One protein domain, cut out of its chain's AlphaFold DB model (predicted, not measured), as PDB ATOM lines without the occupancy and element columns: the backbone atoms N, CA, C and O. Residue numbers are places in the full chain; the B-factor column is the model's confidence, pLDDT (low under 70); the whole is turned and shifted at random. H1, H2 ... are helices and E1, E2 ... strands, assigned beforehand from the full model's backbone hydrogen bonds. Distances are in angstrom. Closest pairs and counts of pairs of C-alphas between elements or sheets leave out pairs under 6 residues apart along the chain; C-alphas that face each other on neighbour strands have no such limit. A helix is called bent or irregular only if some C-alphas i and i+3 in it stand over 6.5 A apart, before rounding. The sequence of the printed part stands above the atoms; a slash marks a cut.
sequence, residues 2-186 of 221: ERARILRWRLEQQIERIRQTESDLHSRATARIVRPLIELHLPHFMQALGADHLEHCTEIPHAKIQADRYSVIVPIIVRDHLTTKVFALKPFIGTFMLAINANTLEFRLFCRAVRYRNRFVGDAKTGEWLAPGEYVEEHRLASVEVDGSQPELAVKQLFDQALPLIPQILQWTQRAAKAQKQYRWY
ATOM      1  N   GLU A   2     -10.525   9.418  21.460       70.88
ATOM      2  CA  GLU A   2     -10.820   9.730  20.043       70.88
ATOM      3  C   GLU A   2     -10.494  11.173  19.623       70.88
ATOM      4  O   GLU A   2      -9.943  11.390  18.548       70.88
ATOM      5  N   ARG A   3     -10.735  12.166  20.493       76.50
ATOM      6  CA  ARG A   3     -10.406  13.577  20.203       76.50
ATOM      7  C   ARG A   3      -8.905  13.812  19.971       76.50
ATOM      8  O   ARG A   3      -8.546  14.573  19.082       76.50
ATOM      9  N   ALA A   4      -8.035  13.113  20.706       83.62
ATOM     10  CA  ALA A   4      -6.583  13.182  20.510       83.62
ATOM     11  C   ALA A   4      -6.147  12.528  19.185       83.62
ATOM     12  O   ALA A   4      -5.258  13.040  18.509       83.62
ATOM     13  N   ARG A   5      -6.817  11.442  18.771       89.19
ATOM     14  CA  ARG A   5      -6.581  10.775  17.479       89.19
ATOM     15  C   ARG A   5      -6.980  11.663  16.296       89.19
ATOM     16  O   ARG A   5      -6.220  11.770  15.341       89.19
ATOM     17  N   ILE A   6      -8.133  12.332  16.376       89.56
ATOM     18  CA  ILE A   6      -8.604  13.252  15.326       89.56
ATOM     19  C   ILE A   6      -7.680  14.471  15.210       89.56
ATOM     20  O   ILE A   6      -7.351  14.879  14.099       89.56
ATOM     21  N   LEU A   7      -7.241  15.041  16.337       92.62
ATOM     22  CA  LEU A   7      -6.287  16.153  16.335       92.62
ATOM     23  C   LEU A   7      -4.948  15.747  15.714       92.62
ATOM     24  O   LEU A   7      -4.448  16.463  14.851       92.62
ATOM     25  N   ARG A   8      -4.412  14.576  16.079       93.00
ATOM     26  CA  ARG A   8      -3.189  14.035  15.475       93.00
ATOM     27  C   ARG A   8      -3.334  13.840  13.966       93.00
ATOM     28  O   ARG A   8      -2.487  14.311  13.221       93.00
ATOM     29  N   TRP A   9      -4.433  13.235  13.518       93.88
ATOM     30  CA  TRP A   9      -4.700  13.055  12.090       93.88
ATOM     31  C   TRP A   9      -4.784  14.396  11.346       93.88
ATOM     32  O   TRP A   9      -4.204  14.545  10.277       93.88
ATOM     33  N   ARG A  10      -5.453  15.409  11.917       93.19
ATOM     34  CA  ARG A  10      -5.510  16.752  11.311       93.19
ATOM     35  C   ARG A  10      -4.137  17.415  11.233       93.19
ATOM     36  O   ARG A  10      -3.854  18.043  10.220       93.19
ATOM     37  N   LEU A  11      -3.305  17.270  12.264       94.69
ATOM     38  CA  LEU A  11      -1.935  17.785  12.262       94.69
ATOM     39  C   LEU A  11      -1.076  17.081  11.207       94.69
ATOM     40  O   LEU A  11      -0.391  17.753  10.447       94.69
ATOM     41  N   GLU A  12      -1.168  15.755  11.094       93.44
ATOM     42  CA  GLU A  12      -0.479  14.979  10.053       93.44
ATOM     43  C   GLU A  12      -0.915  15.432   8.648       93.44
ATOM     44  O   GLU A  12      -0.074  15.691   7.791       93.44
ATOM     45  N   GLN A  13      -2.220  15.636   8.432       92.12
ATOM     46  CA  GLN A  13      -2.748  16.177   7.175       92.12
ATOM     47  C   GLN A  13      -2.285  17.614   6.898       92.12
ATOM     48  O   GLN A  13      -2.039  17.966   5.746       92.12
ATOM     49  N   GLN A  14      -2.175  18.465   7.922       93.00
ATOM     50  CA  GLN A  14      -1.664  19.829   7.765       93.00
ATOM     51  C   GLN A  14      -0.175  19.842   7.420       93.00
ATOM     52  O   GLN A  14       0.213  20.553   6.497       93.00
ATOM     53  N   ILE A  15       0.637  19.040   8.109       92.38
ATOM     54  CA  ILE A  15       2.072  18.902   7.828       92.38
ATOM     55  C   ILE A  15       2.280  18.427   6.391       92.38
ATOM     56  O   ILE A  15       3.100  18.993   5.673       92.38
ATOM     57  N   GLU A  16       1.509  17.433   5.950       91.06
ATOM     58  CA  GLU A  16       1.610  16.909   4.590       91.06
ATOM     59  C   GLU A  16       1.254  17.969   3.537       91.06
ATOM     60  O   GLU A  16       1.990  18.157   2.573       91.06
ATOM     61  N   ARG A  17       0.185  18.747   3.754       90.94
ATOM     62  CA  ARG A  17      -0.173  19.857   2.852       90.94
ATOM     63  C   ARG A  17       0.896  20.942   2.794       90.94
ATOM     64  O   ARG A  17       1.146  21.476   1.717       90.94
ATOM     65  N   ILE A  18       1.503  21.287   3.931       90.31
ATOM     66  CA  ILE A  18       2.578  22.288   3.982       90.31
ATOM     67  C   ILE A  18       3.777  21.788   3.177       90.31
ATOM     68  O   ILE A  18       4.231  22.495   2.284       90.31
ATOM     69  N   ARG A  19       4.210  20.542   3.403       87.56
ATOM     70  CA  ARG A  19       5.313  19.925   2.648       87.56
ATOM     71  C   ARG A  19       5.052  19.898   1.146       87.56
ATOM     72  O   ARG A  19       5.937  20.243   0.370       87.56
ATOM     73  N   GLN A  20       3.839  19.531   0.732       85.56
ATOM     74  CA  GLN A  20       3.448  19.551  -0.680       85.56
ATOM     75  C   GLN A  20       3.498  20.971  -1.253       85.56
ATOM     76  O   GLN A  20       4.072  21.187  -2.314       85.56
ATOM     77  N   THR A  21       2.983  21.957  -0.517       87.19
ATOM     78  CA  THR A  21       2.989  23.361  -0.954       87.19
ATOM     79  C   THR A  21       4.414  23.906  -1.094       87.19
ATOM     80  O   THR A  21       4.720  24.575  -2.077       87.19
ATOM     81  N   GLU A  22       5.299  23.612  -0.138       87.06
ATOM     82  CA  GLU A  22       6.713  24.001  -0.197       87.06
ATOM     83  C   GLU A  22       7.418  23.359  -1.397       87.06
ATOM     84  O   GLU A  22       8.084  24.054  -2.166       87.06
ATOM     85  N   SER A  23       7.204  22.057  -1.610       85.56
ATOM     86  CA  SER A  23       7.736  21.328  -2.764       85.56
ATOM     87  C   SER A  23       7.248  21.913  -4.093       85.56
ATOM     88  O   SER A  23       8.040  22.104  -5.018       85.56
ATOM     89  N   ASP A  24       5.963  22.254  -4.196       86.19
ATOM     90  CA  ASP A  24       5.368  22.833  -5.404       86.19
ATOM     91  C   ASP A  24       5.918  24.231  -5.702       86.19
ATOM     92  O   ASP A  24       6.240  24.552  -6.850       86.19
ATOM     93  N   LEU A  25       6.050  25.077  -4.675       87.19
ATOM     94  CA  LEU A  25       6.640  26.410  -4.812       87.19
ATOM     95  C   LEU A  25       8.085  26.321  -5.294       87.19
ATOM     96  O   LEU A  25       8.472  27.049  -6.214       87.19
ATOM     97  N   HIS A  26       8.851  25.397  -4.719       86.38
ATOM     98  CA  HIS A  26      10.236  25.167  -5.097       86.38
ATOM     99  C   HIS A  26      10.354  24.653  -6.536       86.38
ATOM    100  O   HIS A  26      11.072  25.233  -7.346       86.38
ATOM    101  N   SER A  27       9.539  23.662  -6.906       86.94
ATOM    102  CA  SER A  27       9.458  23.131  -8.275       86.94
ATOM    103  C   SER A  27       9.158  24.229  -9.296       86.94
ATOM    104  O   SER A  27       9.773  24.290 -10.360       86.94
ATOM    105  N   ARG A  28       8.232  25.141  -8.976       89.00
ATOM    106  CA  ARG A  28       7.880  26.276  -9.842       89.00
ATOM    107  C   ARG A  28       9.002  27.303  -9.945       89.00
ATOM    108  O   ARG A  28       9.190  27.866 -11.023       89.00
ATOM    109  N   ALA A  29       9.728  27.564  -8.859       87.94
ATOM    110  CA  ALA A  29      10.887  28.450  -8.875       87.94
ATOM    111  C   ALA A  29      11.988  27.886  -9.786       87.94
ATOM    112  O   ALA A  29      12.435  28.581 -10.698       87.94
ATOM    113  N   THR A  30      12.319  26.602  -9.627       87.31
ATOM    114  CA  THR A  30      13.259  25.881 -10.495       87.31
ATOM    115  C   THR A  30      12.796  25.904 -11.952       87.31
ATOM    116  O   THR A  30      13.563  26.237 -12.857       87.31
ATOM    117  N   ALA A  31      11.511  25.640 -12.200       88.44
ATOM    118  CA  ALA A  31      10.955  25.605 -13.545       88.44
ATOM    119  C   ALA A  31      11.067  26.931 -14.302       88.44
ATOM    120  O   ALA A  31      11.322  26.922 -15.508       88.44
ATOM    121  N   ARG A  32      10.924  28.069 -13.614       89.25
ATOM    122  CA  ARG A  32      11.083  29.400 -14.226       89.25
ATOM    123  C   ARG A  32      12.479  29.618 -14.804       89.25
ATOM    124  O   ARG A  32      12.604  30.316 -15.805       89.25
ATOM    125  N   ILE A  33      13.495  29.026 -14.186       89.44
ATOM    126  CA  ILE A  33      14.899  29.185 -14.577       89.44
ATOM    127  C   ILE A  33      15.271  28.164 -15.657       89.44
ATOM    128  O   ILE A  33      15.869  28.505 -16.671       89.44
ATOM    129  N   VAL A  34      14.890  26.904 -15.457       89.75
ATOM    130  CA  VAL A  34      15.332  25.784 -16.300       89.75
ATOM    131  C   VAL A  34      14.576  25.723 -17.629       89.75
ATOM    132  O   VAL A  34      15.138  25.344 -18.656       89.75
ATOM    133  N   ARG A  35      13.291  26.084 -17.657       88.25
ATOM    134  CA  ARG A  35      12.454  25.886 -18.848       88.25
ATOM    135  C   ARG A  35      12.929  26.646 -20.095       88.25
ATOM    136  O   ARG A  35      12.958  26.011 -21.150       88.25
ATOM    137  N   PRO A  36      13.320  27.933 -20.022       90.62
ATOM    138  CA  PRO A  36      13.896  28.618 -21.179       90.62
ATOM    139  C   PRO A  36      15.148  27.904 -21.705       90.62
ATOM    140  O   PRO A  36      15.314  27.753 -22.909       90.62
ATOM    141  N   LEU A  37      15.989  27.381 -20.806       91.19
ATOM    142  CA  LEU A  37      17.208  26.651 -21.166       91.19
ATOM    143  C   LEU A  37      16.889  25.325 -21.868       91.19
ATOM    144  O   LEU A  37      17.494  24.990 -22.883       91.19
ATOM    145  N   ILE A  38      15.883  24.591 -21.384       90.69
ATOM    146  CA  ILE A  38      15.370  23.395 -22.064       90.69
ATOM    147  C   ILE A  38      14.926  23.735 -23.490       90.69
ATOM    148  O   ILE A  38      15.221  22.988 -24.418       90.69
ATOM    149  N   GLU A  39      14.216  24.847 -23.675       89.62
ATOM    150  CA  GLU A  39      13.718  25.274 -24.987       89.62
ATOM    151  C   GLU A  39      14.836  25.630 -25.966       89.62
ATOM    152  O   GLU A  39      14.674  25.399 -27.162       89.62
ATOM    153  N   LEU A  40      15.985  26.091 -25.467       90.69
ATOM    154  CA  LEU A  40      17.177  26.339 -26.279       90.69
ATOM    155  C   LEU A  40      17.859  25.041 -26.741       90.69
ATOM    156  O   LEU A  40      18.329  24.968 -27.874       90.69
ATOM    157  N   HIS A  41      17.903  24.010 -25.893       89.19
ATOM    158  CA  HIS A  41      18.588  22.747 -26.206       89.19
ATOM    159  C   HIS A  41      17.705  21.718 -26.928       89.19
ATOM    160  O   HIS A  41      18.214  20.858 -27.653       89.19
ATOM    161  N   LEU A  42      16.381  21.815 -26.784       90.81
ATOM    162  CA  LEU A  42      15.427  20.874 -27.368       90.81
ATOM    163  C   LEU A  42      15.540  20.724 -28.901       90.81
ATOM    164  O   LEU A  42      15.491  19.583 -29.365       90.81
ATOM    165  N   PRO A  43      15.744  21.790 -29.703       92.00
ATOM    166  CA  PRO A  43      15.908  21.658 -31.150       92.00
ATOM    167  C   PRO A  43      17.093  20.775 -31.551       92.00
ATOM    168  O   PRO A  43      16.984  20.003 -32.501       92.00
ATOM    169  N   HIS A  44      18.204  20.825 -30.808       92.31
ATOM    170  CA  HIS A  44      19.366  19.982 -31.091       92.31
ATOM    171  C   HIS A  44      19.053  18.500 -30.855       92.31
ATOM    172  O   HIS A  44      19.368  17.651 -31.686       92.31
ATOM    173  N   PHE A  45      18.354  18.193 -29.759       92.94
ATOM    174  CA  PHE A  45      17.876  16.841 -29.486       92.94
ATOM    175  C   PHE A  45      16.890  16.351 -30.559       92.94
ATOM    176  O   PHE A  45      17.002  15.222 -31.031       92.94
ATOM    177  N   MET A  46      15.958  17.207 -30.994       93.81
ATOM    178  CA  MET A  46      15.021  16.890 -32.079       93.81
ATOM    179  C   MET A  46      15.746  16.569 -33.386       93.81
ATOM    180  O   MET A  46      15.429  15.576 -34.037       93.81
ATOM    181  N   GLN A  47      16.738  17.385 -33.744       93.38
ATOM    182  CA  GLN A  47      17.542  17.183 -34.941       93.38
ATOM    183  C   GLN A  47      18.329  15.872 -34.869       93.38
ATOM    184  O   GLN A  47      18.346  15.120 -35.839       93.38
ATOM    185  N   ALA A  48      18.931  15.563 -33.717       92.56
ATOM    186  CA  ALA A  48      19.663  14.317 -33.507       92.56
ATOM    187  C   ALA A  48      18.749  13.079 -33.582       92.56
ATOM    188  O   ALA A  48      19.163  12.031 -34.076       92.56
ATOM    189  N   LEU A  49      17.496  13.203 -33.133       92.75
ATOM    190  CA  LEU A  49      16.484  12.155 -33.267       92.75
ATOM    191  C   LEU A  49      15.977  12.008 -34.715       92.75
ATOM    192  O   LEU A  49      15.447  10.956 -35.065       92.75
ATOM    193  N   GLY A  50      16.134  13.039 -35.553       92.75
ATOM    194  CA  GLY A  50      15.548  13.108 -36.894       92.75
ATOM    195  C   GLY A  50      14.052  13.434 -36.870       92.75
ATOM    196  O   GLY A  50      13.291  12.872 -37.653       92.75
ATOM    197  N   ALA A  51      13.610  14.268 -35.924       92.25
ATOM    198  CA  ALA A  51      12.225  14.725 -35.834       92.25
ATOM    199  C   ALA A  51      11.992  15.971 -36.698       92.25
ATOM    200  O   ALA A  51      12.725  16.952 -36.584       92.25
ATOM    201  N   ASP A  52      10.921  15.957 -37.490       89.19
ATOM    202  CA  ASP A  52      10.608  17.045 -38.426       89.19
ATOM    203  C   ASP A  52       9.811  18.172 -37.764       89.19
ATOM    204  O   ASP A  52       9.865  19.328 -38.178       89.19
ATOM    205  N   HIS A  53       9.018  17.832 -36.746       89.81
ATOM    206  CA  HIS A  53       8.173  18.790 -36.047       89.81
ATOM    207  C   HIS A  53       7.891  18.378 -34.608       89.81
ATOM    208  O   HIS A  53       7.825  17.192 -34.265       89.81
ATOM    209  N   LEU A  54       7.692  19.403 -33.783       91.75
ATOM    210  CA  LEU A  54       7.247  19.287 -32.406       91.75
ATOM    211  C   LEU A  54       5.765  19.631 -32.324       91.75
ATOM    212  O   LEU A  54       5.337  20.692 -32.772       91.75
ATOM    213  N   GLU A  55       4.993  18.743 -31.711       90.69
ATOM    214  CA  GLU A  55       3.596  18.984 -31.380       90.69
ATOM    215  C   GLU A  55       3.455  19.155 -29.876       90.69
ATOM    216  O   GLU A  55       3.863  18.299 -29.089       90.69
ATOM    217  N   HIS A  56       2.865  20.271 -29.463       85.56
ATOM    218  CA  HIS A  56       2.531  20.473 -28.064       85.56
ATOM    219  C   HIS A  56       1.358  19.578 -27.669       85.56
ATOM    220  O   HIS A  56       0.334  19.536 -28.351       85.56
ATOM    221  N   CYS A  57       1.507  18.877 -26.548       84.31
ATOM    222  CA  CYS A  57       0.477  18.009 -25.999       84.31
ATOM    223  C   CYS A  57       0.218  18.384 -24.540       84.31
ATOM    224  O   CYS A  57       1.100  18.868 -23.836       84.31
ATOM    225  N   THR A  58      -0.996  18.130 -24.069       84.62
ATOM    226  CA  THR A  58      -1.377  18.284 -22.655       84.62
ATOM    227  C   THR A  58      -1.715  16.945 -22.008       84.62
ATOM    228  O   THR A  58      -2.037  16.885 -20.824       84.62
ATOM    229  N   GLU A  59      -1.620  15.860 -22.774       84.25
ATOM    230  CA  GLU A  59      -2.035  14.525 -22.372       84.25
ATOM    231  C   GLU A  59      -0.853  13.568 -22.377       84.25
ATOM    232  O   GLU A  59      -0.122  13.463 -23.363       84.25
ATOM    233  N   ILE A  60      -0.710  12.821 -21.287       83.94
ATOM    234  CA  ILE A  60       0.203  11.686 -21.196       83.94
ATOM    235  C   ILE A  60      -0.646  10.421 -21.268       83.94
ATOM    236  O   ILE A  60      -1.606  10.287 -20.505       83.94
ATOM    237  N   PRO A  61      -0.344   9.469 -22.162       79.88
ATOM    238  CA  PRO A  61      -1.039   8.197 -22.125       79.88
ATOM    239  C   PRO A  61      -0.710   7.450 -20.837       79.88
ATOM    240  O   PRO A  61       0.457   7.314 -20.484       79.88
ATOM    241  N   HIS A  62      -1.726   6.900 -20.179       79.19
ATOM    242  CA  HIS A  62      -1.552   6.039 -19.018       79.19
ATOM    243  C   HIS A  62      -2.378   4.764 -19.166       79.19
ATOM    244  O   HIS A  62      -3.538   4.805 -19.576       79.19
ATOM    245  N   ALA A  63      -1.801   3.618 -18.818       70.62
ATOM    246  CA  ALA A  63      -2.521   2.352 -18.827       70.62
ATOM    247  C   ALA A  63      -3.199   2.132 -17.475       70.62
ATOM    248  O   ALA A  63      -2.541   2.106 -16.439       70.62
ATOM    249  N   LYS A  64      -4.519   1.944 -17.473       63.91
ATOM    250  CA  LYS A  64      -5.257   1.517 -16.282       63.91
ATOM    251  C   LYS A  64      -5.840   0.131 -16.521       63.91
ATOM    252  O   LYS A  64      -6.476  -0.108 -17.546       63.91
ATOM    253  N   ILE A  65      -5.652  -0.764 -15.557       61.00
ATOM    254  CA  ILE A  65      -6.349  -2.051 -15.523       61.00
ATOM    255  C   ILE A  65      -7.748  -1.779 -14.960       61.00
ATOM    256  O   ILE A  65      -7.882  -1.290 -13.836       61.00
ATOM    257  N   GLN A  66      -8.794  -2.029 -15.748       59.56
ATOM    258  CA  GLN A  66     -10.153  -2.057 -15.205       59.56
ATOM    259  C   GLN A  66     -10.360  -3.357 -14.423       59.56
ATOM    260  O   GLN A  66      -9.731  -4.370 -14.729       59.56
ATOM    261  N   ALA A  67     -11.253  -3.329 -13.426       56.41
ATOM    262  CA  ALA A  67     -11.543  -4.477 -12.559       56.41
ATOM    263  C   ALA A  67     -11.801  -5.782 -13.352       56.41
ATOM    264  O   ALA A  67     -11.421  -6.858 -12.899       56.41
ATOM    265  N   ASP A  68     -12.315  -5.664 -14.584       55.31
ATOM    266  CA  ASP A  68     -12.657  -6.771 -15.483       55.31
ATOM    267  C   ASP A  68     -11.569  -7.144 -16.512       55.31
ATOM    268  O   ASP A  68     -11.861  -7.547 -17.636       55.31
ATOM    269  N   ARG A  69     -10.292  -7.107 -16.108       57.59
ATOM    270  CA  ARG A  69      -9.138  -7.741 -16.797       57.59
ATOM    271  C   ARG A  69      -8.671  -7.121 -18.115       57.59
ATOM    272  O   ARG A  69      -7.681  -7.597 -18.664       57.59
ATOM    273  N   TYR A  70      -9.315  -6.073 -18.615       59.50
ATOM    274  CA  TYR A  70      -8.839  -5.350 -19.796       59.50
ATOM    275  C   TYR A  70      -8.049  -4.107 -19.389       59.50
ATOM    276  O   TYR A  70      -8.460  -3.343 -18.508       59.50
ATOM    277  N   SER A  71      -6.907  -3.899 -20.040       64.62
ATOM    278  CA  SER A  71      -6.155  -2.655 -19.929       64.62
ATOM    279  C   SER A  71      -6.689  -1.635 -20.933       64.62
ATOM    280  O   SER A  71      -6.863  -1.928 -22.120       64.62
ATOM    281  N   VAL A  72      -6.974  -0.434 -20.439       67.62
ATOM    282  CA  VAL A  72      -7.468   0.691 -21.237       67.62
ATOM    283  C   VAL A  72      -6.473   1.838 -21.123       67.62
ATOM    284  O   VAL A  72      -6.000   2.146 -20.024       67.62
ATOM    285  N   ILE A  73      -6.167   2.485 -22.249       75.94
ATOM    286  CA  ILE A  73      -5.399   3.732 -22.242       75.94
ATOM    287  C   ILE A  73      -6.329   4.862 -21.837       75.94
ATOM    288  O   ILE A  73      -7.277   5.199 -22.541       75.94
ATOM    289  N   VAL A  74      -6.025   5.468 -20.700       73.00
ATOM    290  CA  VAL A  74      -6.674   6.680 -20.225       73.00
ATOM    291  C   VAL A  74      -5.650   7.808 -20.344       73.00
ATOM    292  O   VAL A  74      -4.567   7.696 -19.766       73.00
ATOM    293  N   PRO A  75      -5.927   8.881 -21.099       79.00
ATOM    294  CA  PRO A  75      -5.054  10.043 -21.093       79.00
ATOM    295  C   PRO A  75      -5.108  10.713 -19.714       79.00
ATOM    296  O   PRO A  75      -6.181  11.017 -19.194       79.00
ATOM    297  N   ILE A  76      -3.944  10.945 -19.112       79.88
ATOM    298  CA  ILE A  76      -3.799  11.821 -17.950       79.88
ATOM    299  C   ILE A  76      -3.572  13.231 -18.478       79.88
ATOM    300  O   ILE A  76      -2.579  13.498 -19.156       79.88
ATOM    301  N   ILE A  77      -4.499  14.130 -18.154       80.62
ATOM    302  CA  ILE A  77      -4.387  15.546 -18.501       80.62
ATOM    303  C   ILE A  77      -3.433  16.207 -17.509       80.62
ATOM    304  O   ILE A  77      -3.731  16.315 -16.317       80.62
ATOM    305  N   VAL A  78      -2.301  16.685 -18.013       80.12
ATOM    306  CA  VAL A  78      -1.365  17.505 -17.249       80.12
ATOM    307  C   VAL A  78      -1.935  18.912 -17.174       80.12
ATOM    308  O   VAL A  78      -2.008  19.608 -18.180       80.12
ATOM    309  N   ARG A  79      -2.371  19.317 -15.978       69.38
ATOM    310  CA  ARG A  79      -2.913  20.663 -15.723       69.38
ATOM    311  C   ARG A  79      -1.842  21.657 -15.291       69.38
ATOM    312  O   ARG A  79      -1.964  22.844 -15.576       69.38
ATOM    313  N   ASP A  80      -0.805  21.183 -14.597       77.94
ATOM    314  CA  ASP A  80       0.322  22.029 -14.215       77.94
ATOM    315  C   ASP A  80       1.347  22.083 -15.346       77.94
ATOM    316  O   ASP A  80       2.295  21.302 -15.423       77.94
ATOM    317  N   HIS A  81       1.132  23.033 -16.250       76.06
ATOM    318  CA  HIS A  81       2.068  23.301 -17.329       76.06
ATOM    319  C   HIS A  81       3.314  24.042 -16.864       76.06
ATOM    320  O   HIS A  81       4.194  24.242 -17.692       76.06
ATOM    321  N   LEU A  82       3.397  24.520 -15.614       80.88
ATOM    322  CA  LEU A  82       4.546  25.295 -15.144       80.88
ATOM    323  C   LEU A  82       5.733  24.380 -14.868       80.88
ATOM    324  O   LEU A  82       6.834  24.677 -15.322       80.88
ATOM    325  N   THR A  83       5.487  23.274 -14.171       86.12
ATOM    326  CA  THR A  83       6.497  22.296 -13.737       86.12
ATOM    327  C   THR A  83       6.645  21.123 -14.699       86.12
ATOM    328  O   THR A  83       7.646  20.415 -14.647       86.12
ATOM    329  N   THR A  84       5.679  20.918 -15.598       89.19
ATOM    330  CA  THR A  84       5.687  19.802 -16.546       89.19
ATOM    331  C   THR A  84       5.462  20.287 -17.974       89.19
ATOM    332  O   THR A  84       4.531  21.040 -18.260       89.19
ATOM    333  N   LYS A  85       6.298  19.818 -18.902       90.19
ATOM    334  CA  LYS A  85       6.160  20.041 -20.344       90.19
ATOM    335  C   LYS A  85       5.975  18.706 -21.048       90.19
ATOM    336  O   LYS A  85       6.818  17.821 -20.939       90.19
ATOM    337  N   VAL A  86       4.881  18.587 -21.794       92.12
ATOM    338  CA  VAL A  86       4.534  17.388 -22.560       92.12
ATOM    339  C   VAL A  86       4.495  17.739 -24.042       92.12
ATOM    340  O   VAL A  86       3.990  18.794 -24.433       92.12
ATOM    341  N   PHE A  87       5.078  16.889 -24.876       92.62
ATOM    342  CA  PHE A  87       5.124  17.100 -26.320       92.62
ATOM    343  C   PHE A  87       5.286  15.777 -27.066       92.62
ATOM    344  O   PHE A  87       5.748  14.781 -26.513       92.62
ATOM    345  N   ALA A  88       4.911  15.764 -28.338       92.25
ATOM    346  CA  ALA A  88       5.187  14.676 -29.261       92.25
ATOM    347  C   ALA A  88       6.171  15.152 -30.333       92.25
ATOM    348  O   ALA A  88       6.165  16.316 -30.735       92.25
ATOM    349  N   LEU A  89       7.027  14.240 -30.789       92.00
ATOM    350  CA  LEU A  89       7.958  14.481 -31.885       92.00
ATOM    351  C   LEU A  89       7.558  13.584 -33.042       92.00
ATOM    352  O   LEU A  89       7.584  12.363 -32.912       92.00
ATOM    353  N   LYS A  90       7.193  14.168 -34.175       89.62
ATOM    354  CA  LYS A  90       6.838  13.387 -35.359       89.62
ATOM    355  C   LYS A  90       8.075  13.134 -36.233       89.62
ATOM    356  O   LYS A  90       8.969  13.980 -36.266       89.62
ATOM    357  N   PRO A  91       8.124  11.994 -36.946       87.94
ATOM    358  CA  PRO A  91       7.055  10.997 -37.130       87.94
ATOM    359  C   PRO A  91       6.982   9.908 -36.036       87.94
ATOM    360  O   PRO A  91       6.331   8.880 -36.230       87.94
ATOM    361  N   PHE A  92       7.653  10.089 -34.898       88.12
ATOM    362  CA  PHE A  92       7.767   9.060 -33.868       88.12
ATOM    363  C   PHE A  92       6.464   8.830 -33.098       88.12
ATOM    364  O   PHE A  92       5.690   9.744 -32.822       88.12
ATOM    365  N   ILE A  93       6.241   7.571 -32.711       86.06
ATOM    366  CA  ILE A  93       5.104   7.183 -31.874       86.06
ATOM    367  C   ILE A  93       5.549   7.144 -30.415       86.06
ATOM    368  O   ILE A  93       6.096   6.149 -29.934       86.06
ATOM    369  N   GLY A  94       5.291   8.242 -29.713       88.38
ATOM    370  CA  GLY A  94       5.536   8.385 -28.286       88.38
ATOM    371  C   GLY A  94       5.278   9.810 -27.806       88.38
ATOM    372  O   GLY A  94       5.308  10.760 -28.587       88.38
ATOM    373  N   THR A  95       5.008   9.945 -26.515       92.94
ATOM    374  CA  THR A  95       4.820  11.230 -25.845       92.94
ATOM    375  C   THR A  95       6.002  11.467 -24.917       92.94
ATOM    376  O   THR A  95       6.281  10.649 -24.045       92.94
ATOM    377  N   PHE A  96       6.701  12.576 -25.105       93.50
ATOM    378  CA  PHE A  96       7.808  12.999 -24.264       93.50
ATOM    379  C   PHE A  96       7.289  13.877 -23.127       93.50
ATOM    380  O   PHE A  96       6.426  14.733 -23.330       93.50
ATOM    381  N   MET A  97       7.833  13.674 -21.932       93.75
ATOM    382  CA  MET A  97       7.543  14.477 -20.750       93.75
ATOM    383  C   MET A  97       8.844  14.942 -20.116       93.75
ATOM    384  O   MET A  97       9.716  14.132 -19.801       93.75
ATOM    385  N   LEU A  98       8.922  16.241 -19.875       92.19
ATOM    386  CA  LEU A  98       9.906  16.865 -19.008       92.19
ATOM    387  C   LEU A  98       9.180  17.320 -17.748       92.19
ATOM    388  O   LEU A  98       8.282  18.156 -17.839       92.19
ATOM    389  N   ALA A  99       9.535  16.752 -16.604       91.56
ATOM    390  CA  ALA A  99       8.939  17.089 -15.319       91.56
ATOM    391  C   ALA A  99      10.001  17.645 -14.373       91.56
ATOM    392  O   ALA A  99      11.140  17.180 -14.352       91.56
ATOM    393  N   ILE A 100       9.606  18.649 -13.599       89.88
ATOM    394  CA  ILE A 100      10.438  19.317 -12.607       89.88
ATOM    395  C   ILE A 100       9.813  19.035 -11.253       89.88
ATOM    396  O   ILE A 100       8.709  19.499 -10.970       89.88
ATOM    397  N   ASN A 101      10.512  18.252 -10.438       87.31
ATOM    398  CA  ASN A 101      10.057  17.864  -9.113       87.31
ATOM    399  C   ASN A 101      11.073  18.310  -8.063       87.31
ATOM    400  O   ASN A 101      12.150  17.725  -7.936       87.31
ATOM    401  N   ALA A 102      10.732  19.372  -7.342       83.81
ATOM    402  CA  ALA A 102      11.605  20.126  -6.457       83.81
ATOM    403  C   ALA A 102      12.912  20.538  -7.164       83.81
ATOM    404  O   ALA A 102      12.933  21.513  -7.917       83.81
ATOM    405  N   ASN A 103      13.981  19.771  -6.939       86.75
ATOM    406  CA  ASN A 103      15.302  19.955  -7.540       86.75
ATOM    407  C   ASN A 103      15.619  18.938  -8.628       86.75
ATOM    408  O   ASN A 103      16.746  18.897  -9.078       86.75
ATOM    409  N   THR A 104      14.695  18.087  -9.054       90.00
ATOM    410  CA  THR A 104      15.004  17.032 -10.026       90.00
ATOM    411  C   THR A 104      14.344  17.331 -11.361       90.00
ATOM    412  O   THR A 104      13.138  17.576 -11.416       90.00
ATOM    413  N   LEU A 105      15.123  17.280 -12.438       92.19
ATOM    414  CA  LEU A 105      14.638  17.236 -13.812       92.19
ATOM    415  C   LEU A 105      14.549  15.792 -14.252       92.19
ATOM    416  O   LEU A 105      15.543  15.067 -14.257       92.19
ATOM    417  N   GLU A 106      13.365  15.393 -14.678       94.06
ATOM    418  CA  GLU A 106      13.133  14.078 -15.237       94.06
ATOM    419  C   GLU A 106      12.726  14.204 -16.695       94.06
ATOM    420  O   GLU A 106      11.791  14.933 -17.034       94.06
ATOM    421  N   PHE A 107      13.397  13.441 -17.553       95.12
ATOM    422  CA  PHE A 107      13.032  13.311 -18.952       95.12
ATOM    423  C   PHE A 107      12.560  11.890 -19.222       95.12
ATOM    424  O   PHE A 107      13.297  10.925 -19.003       95.12
ATOM    425  N   ARG A 108      11.312  11.749 -19.668       94.81
ATOM    426  CA  ARG A 108      10.659  10.455 -19.871       94.81
ATOM    427  C   ARG A 108       9.992  10.386 -21.240       94.81
ATOM    428  O   ARG A 108       9.524  11.392 -21.771       94.81
ATOM    429  N   LEU A 109       9.923   9.179 -21.788       94.25
ATOM    430  CA  LEU A 109       9.208   8.840 -23.012       94.25
ATOM    431  C   LEU A 109       8.128   7.807 -22.699       94.25
ATOM    432  O   LEU A 109       8.407   6.766 -22.113       94.25
ATOM    433  N   PHE A 110       6.910   8.077 -23.151       91.62
ATOM    434  CA  PHE A 110       5.759   7.199 -23.012       91.62
ATOM    435  C   PHE A 110       5.338   6.670 -24.381       91.62
ATOM    436  O   PHE A 110       4.855   7.416 -25.235       91.62
ATOM    437  N   CYS A 111       5.486   5.367 -24.594       89.31
ATOM    438  CA  CYS A 111       5.101   4.696 -25.828       89.31
ATOM    439  C   CYS A 111       3.807   3.901 -25.618       89.31
ATOM    440  O   CYS A 111       3.746   2.981 -24.805       89.31
ATOM    441  N   ARG A 112       2.759   4.223 -26.384       85.44
ATOM    442  CA  ARG A 112       1.521   3.425 -26.420       85.44
ATOM    443  C   ARG A 112       1.776   2.130 -27.193       85.44
ATOM    444  O   ARG A 112       2.013   2.177 -28.400       85.44
ATOM    445  N   ALA A 113       1.671   0.993 -26.526       78.62
ATOM    446  CA  ALA A 113       1.830  -0.336 -27.104       78.62
ATOM    447  C   ALA A 113       0.536  -1.155 -26.976       78.62
ATOM    448  O   ALA A 113      -0.358  -0.832 -26.197       78.62
ATOM    449  N   VAL A 114       0.432  -2.244 -27.740       74.06
ATOM    450  CA  VAL A 114      -0.704  -3.177 -27.670       74.06
ATOM    451  C   VAL A 114      -0.192  -4.603 -27.545       74.06
ATOM    452  O   VAL A 114       0.757  -4.993 -28.228       74.06
ATOM    453  N   ARG A 115      -0.834  -5.396 -26.684       72.06
ATOM    454  CA  ARG A 115      -0.542  -6.818 -26.483       72.06
ATOM    455  C   ARG A 115      -1.747  -7.670 -26.859       72.06
ATOM    456  O   ARG A 115      -2.847  -7.462 -26.366       72.06
ATOM    457  N   TYR A 116      -1.518  -8.671 -27.705       61.78
ATOM    458  CA  TYR A 116      -2.570  -9.549 -28.246       61.78
ATOM    459  C   TYR A 116      -2.790 -10.831 -27.454       61.78
ATOM    460  O   TYR A 116      -3.739 -11.565 -27.713       61.78
ATOM    461  N   ARG A 117      -1.867 -11.158 -26.550       62.22
ATOM    462  CA  ARG A 117      -1.870 -12.397 -25.775       62.22
ATOM    463  C   ARG A 117      -1.352 -12.106 -24.378       62.22
ATOM    464  O   ARG A 117      -0.533 -11.200 -24.212       62.22
ATOM    465  N   ASN A 118      -1.795 -12.917 -23.420       62.50
ATOM    466  CA  ASN A 118      -1.197 -12.967 -22.092       62.50
ATOM    467  C   ASN A 118       0.308 -13.164 -22.250       62.50
ATOM    468  O   ASN A 118       0.753 -14.148 -22.848       62.50
ATOM    469  N   ARG A 119       1.086 -12.209 -21.752       59.91
ATOM    470  CA  ARG A 119       2.540 -12.303 -21.749       59.91
ATOM    471  C   ARG A 119       3.010 -12.122 -20.324       59.91
ATOM    472  O   ARG A 119       2.762 -11.080 -19.723       59.91
ATOM    473  N   PHE A 120       3.706 -13.132 -19.829       49.72
ATOM    474  CA  PHE A 120       4.465 -13.026 -18.600       49.72
ATOM    475  C   PHE A 120       5.606 -12.029 -18.813       49.72
ATOM    476  O   PHE A 120       6.380 -12.166 -19.768       49.72
ATOM    477  N   VAL A 121       5.671 -10.994 -17.980       55.16
ATOM    478  CA  VAL A 121       6.768 -10.021 -17.995       55.16
ATOM    479  C   VAL A 121       7.344  -9.920 -16.593       55.16
ATOM    480  O   VAL A 121       6.626  -9.587 -15.659       55.16
ATOM    481  N   GLY A 122       8.638 -10.209 -16.478       50.72
ATOM    482  CA  GLY A 122       9.391 -10.239 -15.226       50.72
ATOM    483  C   GLY A 122      10.052 -11.597 -14.990       50.72
ATOM    484  O   GLY A 122       9.911 -12.514 -15.799       50.72
ATOM    485  N   ASP A 123      10.802 -11.704 -13.898       45.75
ATOM    486  CA  ASP A 123      11.414 -12.961 -13.466       45.75
ATOM    487  C   ASP A 123      10.339 -13.935 -12.974       45.75
ATOM    488  O   ASP A 123       9.304 -13.508 -12.471       45.75
ATOM    489  N   ALA A 124      10.574 -15.249 -13.034       52.44
ATOM    490  CA  ALA A 124       9.585 -16.264 -12.626       52.44
ATOM    491  C   ALA A 124       9.023 -16.076 -11.195       52.44
ATOM    492  O   ALA A 124       7.968 -16.615 -10.872       52.44
ATOM    493  N   LYS A 125       9.717 -15.307 -10.343       46.31
ATOM    494  CA  LYS A 125       9.332 -14.986  -8.959       46.31
ATOM    495  C   LYS A 125       8.564 -13.666  -8.792       46.31
ATOM    496  O   LYS A 125       7.888 -13.506  -7.784       46.31
ATOM    497  N   THR A 126       8.690 -12.725  -9.727       50.56
ATOM    498  CA  THR A 126       8.139 -11.355  -9.630       50.56
ATOM    499  C   THR A 126       7.290 -10.961 -10.832       50.56
ATOM    500  O   THR A 126       6.723  -9.872 -10.851       50.56
ATOM    501  N   GLY A 127       7.224 -11.814 -11.853       49.62
ATOM    502  CA  GLY A 127       6.594 -11.464 -13.106       49.62
ATOM    503  C   GLY A 127       5.084 -11.379 -12.992       49.62
ATOM    504  O   GLY A 127       4.418 -12.195 -12.352       49.62
ATOM    505  N   GLU A 128       4.550 -10.371 -13.662       59.81
ATOM    506  CA  GLU A 128       3.125 -10.135 -13.745       59.81
ATOM    507  C   GLU A 128       2.596 -10.716 -15.053       59.81
ATOM    508  O   GLU A 128       3.169 -10.559 -16.141       59.81
ATOM    509  N   TRP A 129       1.464 -11.407 -14.946       62.25
ATOM    510  CA  TRP A 129       0.678 -11.781 -16.107       62.25
ATOM    511  C   TRP A 129      -0.081 -10.555 -16.590       62.25
ATOM    512  O   TRP A 129      -1.129 -10.199 -16.056       62.25
ATOM    513  N   LEU A 130       0.453  -9.915 -17.625       62.66
ATOM    514  CA  LEU A 130      -0.218  -8.795 -18.265       62.66
ATOM    515  C   LEU A 130      -1.231  -9.339 -19.275       62.66
ATOM    516  O   LEU A 130      -0.873 -10.108 -20.176       62.66
ATOM    517  N   ALA A 131      -2.494  -8.947 -19.099       64.44
ATOM    518  CA  ALA A 131      -3.609  -9.336 -19.955       64.44
ATOM    519  C   ALA A 131      -3.398  -8.878 -21.417       64.44
ATOM    520  O   ALA A 131      -2.581  -7.996 -21.693       64.44
ATOM    521  N   PRO A 132      -4.111  -9.420 -22.410       68.50
ATOM    522  CA  PRO A 132      -4.222  -8.743 -23.694       68.50
ATOM    523  C   PRO A 132      -4.893  -7.371 -23.516       68.50
ATOM    524  O   PRO A 132      -5.834  -7.229 -22.738       68.50
ATOM    525  N   GLY A 133      -4.420  -6.367 -24.249       71.81
ATOM    526  CA  GLY A 133      -4.958  -5.011 -24.186       71.81
ATOM    527  C   GLY A 133      -3.948  -3.940 -24.575       71.81
ATOM    528  O   GLY A 133      -2.848  -4.229 -25.058       71.81
ATOM    529  N   GLU A 134      -4.345  -2.686 -24.396       76.62
ATOM    530  CA  GLU A 134      -3.491  -1.532 -24.649       76.62
ATOM    531  C   GLU A 134      -2.685  -1.172 -23.396       76.62
ATOM    532  O   GLU A 134      -3.207  -1.183 -22.281       76.62
ATOM    533  N   TYR A 135      -1.406  -0.851 -23.568       78.44
ATOM    534  CA  TYR A 135      -0.481  -0.553 -22.477       78.44
ATOM    535  C   TYR A 135       0.390   0.656 -22.800       78.44
ATOM    536  O   TYR A 135       0.541   1.047 -23.957       78.44
ATOM    537  N   VAL A 136       0.993   1.227 -21.764       83.12
ATOM    538  CA  VAL A 136       1.985   2.292 -21.899       83.12
ATOM    539  C   VAL A 136       3.309   1.759 -21.395       83.12
ATOM    540  O   VAL A 136       3.400   1.298 -20.262       83.12
ATOM    541  N   GLU A 137       4.316   1.797 -22.257       84.50
ATOM    542  CA  GLU A 137       5.701   1.554 -21.879       84.50
ATOM    543  C   GLU A 137       6.335   2.905 -21.543       84.50
ATOM    544  O   GLU A 137       6.371   3.811 -22.379       84.50
ATOM    545  N   GLU A 138       6.773   3.055 -20.296       89.19
ATOM    546  CA  GLU A 138       7.486   4.236 -19.823       89.19
ATOM    547  C   GLU A 138       8.993   3.975 -19.864       89.19
ATOM    548  O   GLU A 138       9.488   2.976 -19.337       89.19
ATOM    549  N   HIS A 139       9.728   4.901 -20.470       91.31
ATOM    550  CA  HIS A 139      11.177   4.861 -20.571       91.31
ATOM    551  C   HIS A 139      11.759   6.146 -19.988       91.31
ATOM    552  O   HIS A 139      11.552   7.238 -20.521       91.31
ATOM    553  N   ARG A 140      12.498   6.026 -18.883       92.94
ATOM    554  CA  ARG A 140      13.254   7.145 -18.314       92.94
ATOM    555  C   ARG A 140      14.498   7.382 -19.168       92.94
ATOM    556  O   ARG A 140      15.319   6.482 -19.310       92.94
ATOM    557  N   LEU A 141      14.614   8.583 -19.723       94.19
ATOM    558  CA  LEU A 141      15.732   8.996 -20.570       94.19
ATOM    559  C   LEU A 141      16.841   9.652 -19.747       94.19
ATOM    560  O   LEU A 141      18.012   9.394 -19.982       94.19
ATOM    561  N   ALA A 142      16.467  10.484 -18.776       94.81
ATOM    562  CA  ALA A 142      17.416  11.154 -17.897       94.81
ATOM    563  C   ALA A 142      16.755  11.552 -16.572       94.81
ATOM    564  O   ALA A 142      15.533  11.731 -16.498       94.81
ATOM    565  N   SER A 143      17.573  11.676 -15.530       94.94
ATOM    566  CA  SER A 143      17.178  12.179 -14.212       94.94
ATOM    567  C   SER A 143      18.360  12.933 -13.621       94.94
ATOM    568  O   SER A 143      19.392  12.324 -13.346       94.94
ATOM    569  N   VAL A 144      18.223  14.245 -13.453       94.50
ATOM    570  CA  VAL A 144      19.329  15.124 -13.057       94.50
ATOM    571  C   VAL A 144      18.882  16.050 -11.939       94.50
ATOM    572  O   VAL A 144      17.797  16.625 -12.007       94.50
ATOM    573  N   GLU A 145      19.712  16.199 -10.913       92.38
ATOM    574  CA  GLU A 145      19.502  17.199  -9.870       92.38
ATOM    575  C   GLU A 145      19.932  18.588 -10.361       92.38
ATOM    576  O   GLU A 145      20.957  18.759 -11.019       92.38
ATOM    577  N   VAL A 146      19.129  19.594 -10.042       89.69
ATOM    578  CA  VAL A 146      19.339  20.995 -10.372       89.69
ATOM    579  C   VAL A 146      19.965  21.663  -9.173       89.69
ATOM    580  O   VAL A 146      19.312  21.891  -8.153       89.69
ATOM    581  N   ASP A 147      21.224  22.034  -9.335       86.81
ATOM    582  CA  ASP A 147      21.821  23.059  -8.502       86.81
ATOM    583  C   ASP A 147      21.304  24.427  -8.972       86.81
ATOM    584  O   ASP A 147      21.489  24.819 -10.129       86.81
ATOM    585  N   GLY A 148      20.651  25.165  -8.071       77.31
ATOM    586  CA  GLY A 148      20.130  26.504  -8.355       77.31
ATOM    587  C   GLY A 148      21.213  27.514  -8.749       77.31
ATOM    588  O   GLY A 148      20.891  28.528  -9.365       77.31
ATOM    589  N   SER A 149      22.483  27.240  -8.437       84.69
ATOM    590  CA  SER A 149      23.618  28.075  -8.839       84.69
ATOM    591  C   SER A 149      24.090  27.827 -10.279       84.69
ATOM    592  O   SER A 149      24.689  28.719 -10.878       84.69
ATOM    593  N   GLN A 150      23.809  26.649 -10.855       89.38
ATOM    594  CA  GLN A 150      24.260  26.248 -12.196       89.38
ATOM    595  C   GLN A 150      23.173  25.476 -12.975       89.38
ATOM    596  O   GLN A 150      23.368  24.321 -13.368       89.38
ATOM    597  N   PRO A 151      22.021  26.108 -13.263       88.44
ATOM    598  CA  PRO A 151      20.896  25.457 -13.942       88.44
ATOM    599  C   PRO A 151      21.232  25.003 -15.373       88.44
ATOM    600  O   PRO A 151      20.709  23.996 -15.847       88.44
ATOM    601  N   GLU A 152      22.127  25.713 -16.061       90.62
ATOM    602  CA  GLU A 152      22.576  25.384 -17.421       90.62
ATOM    603  C   GLU A 152      23.306  24.041 -17.479       90.62
ATOM    604  O   GLU A 152      23.087  23.247 -18.394       90.62
ATOM    605  N   LEU A 153      24.134  23.758 -16.471       92.38
ATOM    606  CA  LEU A 153      24.882  22.512 -16.383       92.38
ATOM    607  C   LEU A 153      23.939  21.324 -16.162       92.38
ATOM    608  O   LEU A 153      24.112  20.292 -16.807       92.38
ATOM    609  N   ALA A 154      22.895  21.496 -15.346       91.88
ATOM    610  CA  ALA A 154      21.866  20.477 -15.145       91.88
ATOM    611  C   ALA A 154      21.086  20.178 -16.440       91.88
ATOM    612  O   ALA A 154      20.868  19.013 -16.779       91.88
ATOM    613  N   VAL A 155      20.709  21.206 -17.210       93.12
ATOM    614  CA  VAL A 155      20.026  21.012 -18.507       93.12
ATOM    615  C   VAL A 155      20.940  20.338 -19.520       93.12
ATOM    616  O   VAL A 155      20.510  19.416 -20.214       93.12
ATOM    617  N   LYS A 156      22.204  20.753 -19.588       93.12
ATOM    618  CA  LYS A 156      23.188  20.112 -20.457       93.12
ATOM    619  C   LYS A 156      23.353  18.635 -20.098       93.12
ATOM    620  O   LYS A 156      23.213  17.789 -20.973       93.12
ATOM    621  N   GLN A 157      23.539  18.315 -18.816       93.81
ATOM    622  CA  GLN A 157      23.628  16.934 -18.333       93.81
ATOM    623  C   GLN A 157      22.379  16.111 -18.667       93.81
ATOM    624  O   GLN A 157      22.501  14.942 -19.028       93.81
ATOM    625  N   LEU A 158      21.185  16.707 -18.584       95.12
ATOM    626  CA  LEU A 158      19.932  16.039 -18.936       95.12
ATOM    627  C   LEU A 158      19.946  15.562 -20.396       95.12
ATOM    628  O   LEU A 158      19.612  14.410 -20.678       95.12
ATOM    629  N   PHE A 159      20.356  16.430 -21.325       94.56
ATOM    630  CA  PHE A 159      20.446  16.075 -22.741       94.56
ATOM    631  C   PHE A 159      21.666  15.204 -23.057       94.56
ATOM    632  O   PHE A 159      21.539  14.290 -23.867       94.56
ATOM    633  N   ASP A 160      22.796  15.395 -22.379       94.19
ATOM    634  CA  ASP A 160      23.980  14.537 -22.508       94.19
ATOM    635  C   ASP A 160      23.682  13.089 -22.072       94.19
ATOM    636  O   ASP A 160      24.218  12.149 -22.654       94.19
ATOM    637  N   GLN A 161      22.784  12.881 -21.098       95.31
ATOM    638  CA  GLN A 161      22.279  11.550 -20.735       95.31
ATOM    639  C   GLN A 161      21.278  10.994 -21.760       95.31
ATOM    640  O   GLN A 161      21.264   9.791 -22.020       95.31
ATOM    641  N   ALA A 162      20.447  11.851 -22.360       93.88
ATOM    642  CA  ALA A 162      19.395  11.428 -23.282       93.88
ATOM    643  C   ALA A 162      19.897  11.144 -24.711       93.88
ATOM    644  O   ALA A 162      19.394  10.230 -25.367       93.88
ATOM    645  N   LEU A 163      20.881  11.902 -25.209       94.31
ATOM    646  CA  LEU A 163      21.421  11.779 -26.570       94.31
ATOM    647  C   LEU A 163      21.959  10.365 -26.884       94.31
ATOM    648  O   LEU A 163      21.593   9.814 -27.925       94.31
ATOM    649  N   PRO A 164      22.741   9.705 -26.007       94.81
ATOM    650  CA  PRO A 164      23.199   8.332 -26.235       94.81
ATOM    651  C   PRO A 164      22.066   7.305 -26.356       94.81
ATOM    652  O   PRO A 164      22.262   6.236 -26.933       94.81
ATOM    653  N   LEU A 165      20.875   7.609 -25.829       95.12
ATOM    654  CA  LEU A 165      19.715   6.717 -25.869       95.12
ATOM    655  C   LEU A 165      18.921   6.824 -27.176       95.12
ATOM    656  O   LEU A 165      17.999   6.032 -27.373       95.12
ATOM    657  N   ILE A 166      19.278   7.728 -28.098       94.50
ATOM    658  CA  ILE A 166      18.594   7.899 -29.393       94.50
ATOM    659  C   ILE A 166      18.349   6.565 -30.124       94.50
ATOM    660  O   ILE A 166      17.199   6.310 -30.491       94.50
ATOM    661  N   PRO A 167      19.332   5.653 -30.287       95.12
ATOM    662  CA  PRO A 167      19.086   4.374 -30.956       95.12
ATOM    663  C   PRO A 167      18.000   3.534 -30.271       95.12
ATOM    664  O   PRO A 167      17.212   2.863 -30.935       95.12
ATOM    665  N   GLN A 168      17.924   3.592 -28.940       94.75
ATOM    666  CA  GLN A 168      16.929   2.867 -28.155       94.75
ATOM    667  C   GLN A 168      15.553   3.524 -28.278       94.75
ATOM    668  O   GLN A 168      14.570   2.823 -28.506       94.75
ATOM    669  N   ILE A 169      15.486   4.859 -28.238       93.56
ATOM    670  CA  ILE A 169      14.259   5.633 -28.481       93.56
ATOM    671  C   ILE A 169      13.661   5.272 -29.846       93.56
ATOM    672  O   ILE A 169      12.465   4.984 -29.951       93.56
ATOM    673  N   LEU A 170      14.490   5.215 -30.892       93.12
ATOM    674  CA  LEU A 170      14.062   4.804 -32.233       93.12
ATOM    675  C   LEU A 170      13.500   3.375 -32.230       93.12
ATOM    676  O   LEU A 170      12.428   3.127 -32.779       93.12
ATOM    677  N   GLN A 171      14.165   2.435 -31.559       93.25
ATOM    678  CA  GLN A 171      13.668   1.062 -31.447       93.25
ATOM    679  C   GLN A 171      12.347   0.976 -30.671       93.25
ATOM    680  O   GLN A 171      11.436   0.252 -31.074       93.25
ATOM    681  N   TRP A 172      12.213   1.688 -29.554       92.12
ATOM    682  CA  TRP A 172      11.003   1.682 -28.730       92.12
ATOM    683  C   TRP A 172       9.803   2.236 -29.498       92.12
ATOM    684  O   TRP A 172       8.771   1.568 -29.593       92.12
ATOM    685  N   THR A 173       9.976   3.387 -30.145       91.69
ATOM    686  CA  THR A 173       8.930   4.034 -30.949       91.69
ATOM    687  C   THR A 173       8.535   3.187 -32.166       91.69
ATOM    688  O   THR A 173       7.344   3.019 -32.437       91.69
ATOM    689  N   GLN A 174       9.490   2.554 -32.860       91.44
ATOM    690  CA  GLN A 174       9.202   1.632 -33.968       91.44
ATOM    691  C   GLN A 174       8.454   0.371 -33.514       91.44
ATOM    692  O   GLN A 174       7.506  -0.065 -34.179       91.44
ATOM    693  N   ARG A 175       8.843  -0.223 -32.377       88.50
ATOM    694  CA  ARG A 175       8.142  -1.387 -31.805       88.50
ATOM    695  C   ARG A 175       6.703  -1.032 -31.441       88.50
ATOM    696  O   ARG A 175       5.793  -1.780 -31.804       88.50
ATOM    697  N   ALA A 176       6.497   0.117 -30.800       86.81
ATOM    698  CA  ALA A 176       5.171   0.634 -30.480       86.81
ATOM    699  C   ALA A 176       4.330   0.850 -31.749       86.81
ATOM    700  O   ALA A 176       3.195   0.376 -31.829       86.81
ATOM    701  N   ALA A 177       4.908   1.456 -32.791       88.06
ATOM    702  CA  ALA A 177       4.226   1.679 -34.062       88.06
ATOM    703  C   ALA A 177       3.816   0.384 -34.770       88.06
ATOM    704  O   ALA A 177       2.685   0.254 -35.251       88.06
ATOM    705  N   LYS A 178       4.706  -0.614 -34.792       87.94
ATOM    706  CA  LYS A 178       4.399  -1.939 -35.340       87.94
ATOM    707  C   LYS A 178       3.249  -2.597 -34.577       87.94
ATOM    708  O   LYS A 178       2.329  -3.121 -35.208       87.94
ATOM    709  N   ALA A 179       3.283  -2.536 -33.245       81.94
ATOM    710  CA  ALA A 179       2.233  -3.083 -32.396       81.94
ATOM    711  C   ALA A 179       0.887  -2.389 -32.647       81.94
ATOM    712  O   ALA A 179      -0.107  -3.076 -32.836       81.94
ATOM    713  N   GLN A 180       0.838  -1.059 -32.747       81.88
ATOM    714  CA  GLN A 180      -0.405  -0.338 -33.044       81.88
ATOM    715  C   GLN A 180      -0.971  -0.663 -34.431       81.88
ATOM    716  O   GLN A 180      -2.176  -0.877 -34.580       81.88
ATOM    717  N   LYS A 181      -0.113  -0.747 -35.458       84.62
ATOM    718  CA  LYS A 181      -0.549  -1.087 -36.820       84.62
ATOM    719  C   LYS A 181      -1.205  -2.465 -36.862       84.62
ATOM    720  O   LYS A 181      -2.269  -2.613 -37.458       84.62
ATOM    721  N   GLN A 182      -0.604  -3.460 -36.210       80.81
ATOM    722  CA  GLN A 182      -1.181  -4.802 -36.100       80.81
ATOM    723  C   GLN A 182      -2.563  -4.782 -35.422       80.81
ATOM    724  O   GLN A 182      -3.439  -5.558 -35.802       80.81
ATOM    725  N   TYR A 183      -2.791  -3.857 -34.485       76.62
ATOM    726  CA  TYR A 183      -4.000  -3.848 -33.659       76.62
ATOM    727  C   TYR A 183      -5.161  -3.312 -34.451       76.62
ATOM    728  O   TYR A 183      -6.232  -3.913 -34.487       76.62
ATOM    729  N   ARG A 184      -4.891  -2.231 -35.179       80.25
ATOM    730  CA  ARG A 184      -5.821  -1.668 -36.141       80.25
ATOM    731  C   ARG A 184      -6.265  -2.722 -37.155       80.25
ATOM    732  O   ARG A 184      -7.458  -2.853 -37.395       80.25
ATOM    733  N   TRP A 185      -5.341  -3.513 -37.704       80.50
ATOM    734  CA  TRP A 185      -5.694  -4.593 -38.635       80.50
ATOM    735  C   TRP A 185      -6.534  -5.692 -37.986       80.50
ATOM    736  O   TRP A 185      -7.507  -6.139 -38.588       80.50
ATOM    737  N   TYR A 186      -6.207  -6.095 -36.758       78.25
ATOM    738  CA  TYR A 186      -7.011  -7.062 -36.012       78.25
ATOM    739  C   TYR A 186      -8.441  -6.554 -35.768       78.25
ATOM    740  O   TYR A 186      -9.401  -7.279 -36.022       78.25
TER     741      TYR A 186
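Overview. This is residues 2 to 186 of the 221 residues of an uncharacterized protein of Herpetosiphon aurantiacus (strain ATCC 23779 / DSM 785 / 114-95) (UniProt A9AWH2). A twisted sheet of five strands has the bent helix H2 wrapped over its strands E9 and E6, while the later part of the long, kinked helix H1 lies beside the sheet and its residues 2 to 21 stick out as a free arm. The hairpin E2 and E3 packs on E9, and the small hairpin E7 and E8 lies beyond the end of E6. The printed part has 185 residues with two named helices and nine named strands, in the order H1, E1 to E9, H2; the class is mixed, helices and strands. The large sheet runs E1, E4, E5, E6, E9, all antiparallel. The whole is only just loose, close to compact, with a radius of gyration of the C-alphas of 19.7 A and spans of 59 by 49 by 31 A.

Arrangement. Start with H1, residues 2 to 49: it has a kink of 55 degrees near residue 36 and is only just irregular, C-alphas 40 and 43 being 6.9 A apart. E1, residues 53 to 57, runs on into E2, residues 59 to 65, at 60 degrees. E2 forms a hairpin with E3, residues 71 to 77; look for N 62 and O 74, 3.0 A apart. E4, residues 84 to 90, is the neighbour of E1, with N 88 and O 55 at 2.8 A. E4, E5, residues 95 to 101, and E6, residues 104 to 115, make a meander, each strand the antiparallel neighbour of the one before; N 85 and O 98 are 2.8 A apart, N 97 and O 108 2.8 A. H1 stands at the sheet's level; its closest C-alphas to E5 are those of Ser 27 and Asn 101, 5.4 A. E7, residues 119 to 121, and E8, residues 128 to 130, form a hairpin, with N 128 and O 121 at 3.0 A. E9, residues 133 to 145, is an edge strand beside E6, with N 135 and O 113 at 2.8 A; its closest C-alphas to E3 are those of Gly 133 and Ser 71, 5.0 A. H2, residues 151 to 186, was assigned as one helix by its hydrogen bonds but is bent, with C-alphas 164 and 167 7.4 A apart; its arms H2a, residues 151 to 164, and H2b, residues 167 to 186, stand at a steep tilt of 62 degrees. H2a touches residues 33 to 48 of H1 alone, closest at the C-alphas of Pro 151 and Val 34, 6.1 A. H2a lies over E9 at a height over the sheet of 7.8 A, slantwise to the strands. H2b lies over E6 and E9 at 9.0 A, along the strands; the C-alphas of Ala 113 and Ala 176 are its closest to E6, 4.8 A. In H2b every O i to N i+4 pair is within hydrogen-bond range; H1 has 39 of 44 and H2a 9 of 10.

Along the chain. Find C-alpha 2 at (-10.820, 9.730, 20.043), where H1 begins; it spans 59.9 A to C-alpha 49. E6 measures 32.9 A and E9 36.0 A; H2a is 21.2 A long, and H2b, 28.9 A, ends at C-alpha 186, (-7.011, -7.062, -36.012).

Size, cuts and confidence. The C-alphas farthest apart are those of Glu 2 and Gly 50, 62.8 A. The printed part has no cut and no long link. The mean pLDDT of the printed part is 83.9; residues 64 to 72, 79 and 116 to 132 are under 70.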